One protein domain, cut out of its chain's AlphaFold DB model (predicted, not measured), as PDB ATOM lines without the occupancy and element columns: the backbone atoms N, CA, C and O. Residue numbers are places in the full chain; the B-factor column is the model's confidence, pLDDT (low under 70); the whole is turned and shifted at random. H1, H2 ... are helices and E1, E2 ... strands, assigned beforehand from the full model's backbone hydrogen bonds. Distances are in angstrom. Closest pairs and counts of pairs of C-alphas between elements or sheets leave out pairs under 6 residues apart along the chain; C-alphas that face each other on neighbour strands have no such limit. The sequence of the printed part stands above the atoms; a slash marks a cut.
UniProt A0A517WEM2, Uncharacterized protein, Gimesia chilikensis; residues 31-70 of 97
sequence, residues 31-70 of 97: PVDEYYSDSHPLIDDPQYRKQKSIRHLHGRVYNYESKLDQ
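AT A GLANCE: This is residues 31 to 70 of the 97 residues of an uncharacterized protein of Gimesia chilikensis (UniProt A0A517WEM2). A flat, open loop of chain: the long strand E1 makes one long side, and the three short helices H1, H2 and H3 follow one another in a row along the other. H3 is at one end of the loop; at the other end E1 folds back through a hairpin into the short strand E2. The printed part has 40 residues, with three named helices and two named strands in the order H1, H2, H3, E1, E2; the sheet, E1 - E2, is antiparallel and the class is mixed, helices and strands. The whole is loose, with a radius of gyration of the C-alphas of 12.2 A and spans of 35 by 20 by 11 A.

HOW THE PARTS SIT: E1, residues 56 to 62, and E2, residues 68 to 70, form an antiparallel hairpin, with 126 degrees between their directions. N 61 and O 70 are within hydrogen-bond range at 2.8 A, as are N 69 and O 61 at 2.8 A. The closest C-alphas of E1 and H1, residues 32 to 37, are those of Val 61 and Val 32, 7.4 A apart. For E1 and H2, residues 41 to 44, they are those of Leu 57 and Leu 42, 7.8 A apart. H2 and H3, residues 46 to 51, touch only at the corner by their link, closest at the C-alphas of Pro 41 and Tyr 48, 6.3 A. H1 is apart from H2, H3 and E2. In H1 and H3 every O i to N i+4 pair is within hydrogen-bond range; H2 is too short for such a pair.

IN THESE COORDINATES: E1 is 19.8 A long, from C-alpha 56 at (-25.586, -9.828, -0.015) to C-alpha 62 at (-20.065, 3.355, 13.652); E2 measures 5.9 A. H1 begins at C-alpha 32 at (-19.743, 8.218, 7.071) and is 8.5 A long, H2 5.1 A and H3 8.6 A.

THE WHOLE: The two C-alphas farthest apart, those of Gln 51 and Glu 65, are 35.4 A apart. The printed part has no cut, and its four links between named elements are tight. The mean pLDDT of the printed part is 92.0, and no printed residue is under 70.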
ATOM      1  N   PRO A  31     -15.417   6.640   5.407       91.88
ATOM      2  CA  PRO A  31     -16.000   7.671   6.259       91.88
ATOM      3  C   PRO A  31     -17.520   7.802   6.047       91.88
ATOM      4  O   PRO A  31     -18.028   7.625   4.939       91.88
ATOM      5  N   VAL A  32     -18.271   8.081   7.117       89.75
ATOM      6  CA  VAL A  32     -19.743   8.218   7.071       89.75
ATOM      7  C   VAL A  32     -20.199   9.379   6.189       89.75
ATOM      8  O   VAL A  32     -21.214   9.274   5.506       89.75
ATOM      9  N   ASP A  33     -19.461  10.483   6.193       87.19
ATOM     10  CA  ASP A  33     -19.714  11.632   5.325       87.19
ATOM     11  C   ASP A  33     -19.567  11.270   3.845       87.19
ATOM     12  O   ASP A  33     -20.452  11.612   3.062       87.19
ATOM     13  N   GLU A  34     -18.524  10.522   3.477       86.25
ATOM     14  CA  GLU A  34     -18.370   9.982   2.119       86.25
ATOM     15  C   GLU A  34     -19.514   9.021   1.769       86.25
ATOM     16  O   GLU A  34     -20.114   9.144   0.705       86.25
ATOM     17  N   TYR A  35     -19.892   8.120   2.684       86.69
ATOM     18  CA  TYR A  35     -20.980   7.159   2.458       86.69
ATOM     19  C   TYR A  35     -22.331   7.814   2.137       86.69
ATOM     20  O   TYR A  35     -23.064   7.305   1.293       86.69
ATOM     21  N   TYR A  36     -22.683   8.913   2.810       83.62
ATOM     22  CA  TYR A  36     -23.962   9.596   2.579       83.62
ATOM     23  C   TYR A  36     -23.904  10.673   1.491       83.62
ATOM     24  O   TYR A  36     -24.953  11.072   0.985       83.62
ATOM     25  N   SER A  37     -22.713  11.171   1.155       83.00
ATOM     26  CA  SER A  37     -22.551  12.206   0.127       83.00
ATOM     27  C   SER A  37     -22.386  11.615  -1.270       83.00
ATOM     28  O   SER A  37     -22.865  12.213  -2.235       83.00
ATOM     29  N   ASP A  38     -21.746  10.447  -1.379       75.12
ATOM     30  CA  ASP A  38     -21.442   9.807  -2.655       75.12
ATOM     31  C   ASP A  38     -22.337   8.593  -2.920       75.12
ATOM     32  O   ASP A  38     -22.592   7.757  -2.055       75.12
ATOM     33  N   SER A  39     -22.765   8.456  -4.175       76.50
ATOM     34  CA  SER A  39     -23.425   7.243  -4.653       76.50
ATOM     35  C   SER A  39     -22.402   6.109  -4.700       76.50
ATOM     36  O   SER A  39     -21.553   6.044  -5.596       76.50
ATOM     37  N   HIS A  40     -22.423   5.234  -3.694       85.06
ATOM     38  CA  HIS A  40     -21.444   4.161  -3.594       85.06
ATOM     39  C   HIS A  40     -21.834   3.003  -4.535       85.06
ATOM     40  O   HIS A  40     -22.936   2.466  -4.398       85.06
ATOM     41  N   PRO A  41     -20.949   2.505  -5.430       87.75
ATOM     42  CA  PRO A  41     -21.304   1.463  -6.409       87.75
ATOM     43  C   PRO A  41     -21.875   0.176  -5.795       87.75
ATOM     44  O   PRO A  41     -22.704  -0.504  -6.393       87.75
ATOM     45  N   LEU A  42     -21.470  -0.157  -4.563       88.75
ATOM     46  CA  LEU A  42     -22.050  -1.277  -3.808       88.75
ATOM     47  C   LEU A  42     -23.552  -1.122  -3.534       88.75
ATOM     48  O   LEU A  42     -24.244  -2.135  -3.473       88.75
ATOM     49  N   ILE A  43     -24.043   0.107  -3.389       87.00
ATOM     50  CA  ILE A  43     -25.438   0.437  -3.082       87.00
ATOM     51  C   ILE A  43     -26.206   0.752  -4.369       87.00
ATOM     52  O   ILE A  43     -27.256   0.165  -4.618       87.00
ATOM     53  N   ASP A  44     -25.613   1.515  -5.286       89.50
ATOM     54  CA  ASP A  44     -26.375   2.135  -6.379       89.50
ATOM     55  C   ASP A  44     -26.081   1.592  -7.785       89.50
ATOM     56  O   ASP A  44     -26.791   1.940  -8.726       89.50
ATOM     57  N   ASP A  45     -25.093   0.704  -7.960       94.75
ATOM     58  CA  ASP A  45     -24.724   0.166  -9.277       94.75
ATOM     59  C   ASP A  45     -24.991  -1.355  -9.392       94.75
ATOM     60  O   ASP A  45     -24.171  -2.185  -8.970       94.75
ATOM     61  N   PRO A  46     -26.125  -1.764 -10.003       95.75
ATOM     62  CA  PRO A  46     -26.428  -3.171 -10.261       95.75
ATOM     63  C   PRO A  46     -25.371  -3.877 -11.112       95.75
ATOM     64  O   PRO A  46     -25.062  -5.044 -10.868       95.75
ATOM     65  N   GLN A  47     -24.777  -3.183 -12.088       97.00
ATOM     66  CA  GLN A  47     -23.768  -3.782 -12.962       97.00
ATOM     67  C   GLN A  47     -22.485  -4.065 -12.193       97.00
ATOM     68  O   GLN A  47     -21.908  -5.144 -12.355       97.00
ATOM     69  N   TYR A  48     -22.074  -3.156 -11.310       96.12
ATOM     70  CA  TYR A  48     -20.952  -3.388 -10.405       96.12
ATOM     71  C   TYR A  48     -21.190  -4.631  -9.539       96.12
ATOM     72  O   TYR A  48     -20.343  -5.529  -9.488       96.12
ATOM     73  N   ARG A  49     -22.367  -4.730  -8.904       97.31
ATOM     74  CA  ARG A  49     -22.727  -5.892  -8.073       97.31
ATOM     75  C   ARG A  49     -22.724  -7.192  -8.866       97.31
ATOM     76  O   ARG A  49     -22.108  -8.163  -8.425       97.31
ATOM     77  N   LYS A  50     -23.327  -7.192 -10.058       97.31
ATOM     78  CA  LYS A  50     -23.352  -8.344 -10.967       97.31
ATOM     79  C   LYS A  50     -21.945  -8.794 -11.353       97.31
ATOM     80  O   LYS A  50     -21.617  -9.968 -11.214       97.31
ATOM     81  N   GLN A  51     -21.094  -7.869 -11.798       97.19
ATOM     82  CA  GLN A  51     -19.717  -8.170 -12.211       97.19
ATOM     83  C   GLN A  51     -18.870  -8.742 -11.070       97.19
ATOM     84  O   GLN A  51     -17.951  -9.525 -11.310       97.19
ATOM     85  N   LYS A  52     -19.165  -8.344  -9.831       96.69
ATOM     86  CA  LYS A  52     -18.482  -8.817  -8.624       96.69
ATOM     87  C   LYS A  52     -19.154 -10.030  -7.976       96.69
ATOM     88  O   LYS A  52     -18.656 -10.492  -6.956       96.69
ATOM     89  N   SER A  53     -20.236 -10.557  -8.551       97.56
ATOM     90  CA  SER A  53     -21.027 -11.663  -7.988       97.56
ATOM     91  C   SER A  53     -21.549 -11.387  -6.570       97.56
ATOM     92  O   SER A  53     -21.680 -12.307  -5.759       97.56
ATOM     93  N   ILE A  54     -21.838 -10.121  -6.260       98.06
ATOM     94  CA  ILE A  54     -22.345  -9.694  -4.953       98.06
ATOM     95  C   ILE A  54     -23.833 -10.009  -4.880       98.06
ATOM     96  O   ILE A  54     -24.603  -9.603  -5.749       98.06
ATOM     97  N   ARG A  55     -24.228 -10.728  -3.832       98.06
ATOM     98  CA  ARG A  55     -25.613 -11.151  -3.584       98.06
ATOM     99  C   ARG A  55     -26.149 -10.682  -2.245       98.06
ATOM    100  O   ARG A  55     -27.356 -10.524  -2.119       98.06
ATOM    101  N   HIS A  56     -25.254 -10.416  -1.301       98.06
ATOM    102  CA  HIS A  56     -25.586  -9.828  -0.015       98.06
ATOM    103  C   HIS A  56     -24.588  -8.716   0.285       98.06
ATOM    104  O   HIS A  56     -23.398  -8.832  -0.023       98.06
ATOM    105  N   LEU A  57     -25.068  -7.648   0.901       97.75
ATOM    106  CA  LEU A  57     -24.243  -6.587   1.448       97.75
ATOM    107  C   LEU A  57     -24.626  -6.389   2.903       97.75
ATOM    108  O   LEU A  57     -25.801  -6.221   3.210       97.75
ATOM    109  N   HIS A  58     -23.632  -6.392   3.777       97.88
ATOM    110  CA  HIS A  58     -23.800  -6.130   5.194       97.88
ATOM    111  C   HIS A  58     -23.034  -4.856   5.551       97.88
ATOM    112  O   HIS A  58     -21.805  -4.811   5.475       97.88
ATOM    113  N   GLY A  59     -23.770  -3.810   5.908       96.75
ATOM    114  CA  GLY A  59     -23.223  -2.535   6.338       96.75
ATOM    115  C   GLY A  59     -23.295  -2.361   7.847       96.75
ATOM    116  O   GLY A  59     -24.302  -2.690   8.466       96.75
ATOM    117  N   ARG A  60     -22.232  -1.826   8.446       97.38
ATOM    118  CA  ARG A  60     -22.168  -1.456   9.867       97.38
ATOM    119  C   ARG A  60     -21.703  -0.014   9.979       97.38
ATOM    120  O   ARG A  60     -20.598   0.304   9.544       97.38
ATOM    121  N   VAL A  61     -22.543   0.840  10.547       95.50
ATOM    122  CA  VAL A  61     -22.287   2.269  10.744       95.50
ATOM    123  C   VAL A  61     -21.852   2.488  12.185       95.50
ATOM    124  O   VAL A  61     -22.593   2.192  13.123       95.50
ATOM    125  N   TYR A  62     -20.646   3.009  12.364       94.62
ATOM    126  CA  TYR A  62     -20.065   3.355  13.652       94.62
ATOM    127  C   TYR A  62     -20.024   4.869  13.807       94.62
ATOM    128  O   TYR A  62     -19.580   5.579  12.906       94.62
ATOM    129  N   ASN A  63     -20.458   5.368  14.958       92.38
ATOM    130  CA  ASN A  63     -20.428   6.794  15.266       92.38
ATOM    131  C   ASN A  63     -19.013   7.282  15.648       92.38
ATOM    132  O   ASN A  63     -18.046   6.521  15.677       92.38
ATOM    133  N   TYR A  64     -18.894   8.566  15.989       89.25
ATOM    134  CA  TYR A  64     -17.640   9.211  16.402       89.25
ATOM    135  C   TYR A  64     -17.052   8.688  17.727       89.25
ATOM    136  O   TYR A  64     -15.942   9.057  18.091       89.25
ATOM    137  N   GLU A  65     -17.778   7.848  18.465       90.69
ATOM    138  CA  GLU A  65     -17.275   7.146  19.651       90.69
ATOM    139  C   GLU A  65     -16.862   5.698  19.332       90.69
ATOM    140  O   GLU A  65     -16.628   4.904  20.246       90.69
ATOM    141  N   SER A  66     -16.819   5.326  18.047       88.19
ATOM    142  CA  SER A  66     -16.610   3.955  17.563       88.19
ATOM    143  C   SER A  66     -17.653   2.953  18.075       88.19
ATOM    144  O   SER A  66     -17.390   1.749  18.143       88.19
ATOM    145  N   LYS A  67     -18.849   3.430  18.437       93.00
ATOM    146  CA  LYS A  67     -19.986   2.579  18.805       93.00
ATOM    147  C   LYS A  67     -20.838   2.307  17.575       93.00
ATOM    148  O   LYS A  67     -21.042   3.204  16.763       93.00
ATOM    149  N   LEU A  68     -21.333   1.076  17.462       94.12
ATOM    150  CA  LEU A  68     -22.281   0.703  16.416       94.12
ATOM    151  C   LEU A  68     -23.576   1.499  16.610       94.12
ATOM    152  O   LEU A  68     -24.185   1.433  17.676       94.12
ATOM    153  N   ASP A  69     -23.954   2.252  15.586       94.38
ATOM    154  CA  ASP A  69     -25.167   3.069  15.548       94.38
ATOM    155  C   ASP A  69     -26.264   2.374  14.734       94.38
ATOM    156  O   ASP A  69     -27.430   2.345  15.131       94.38
ATOM    157  N   GLN A  70     -25.874   1.768  13.607       94.75
ATOM    158  CA  GLN A  70     -26.778   1.084  12.688       94.75
ATOM    159  C   GLN A  70     -26.092  -0.123  12.043       94.75
ATOM    160  O   GLN A  70     -24.899  -0.097  11.737       94.75
TER     161      GLN A  70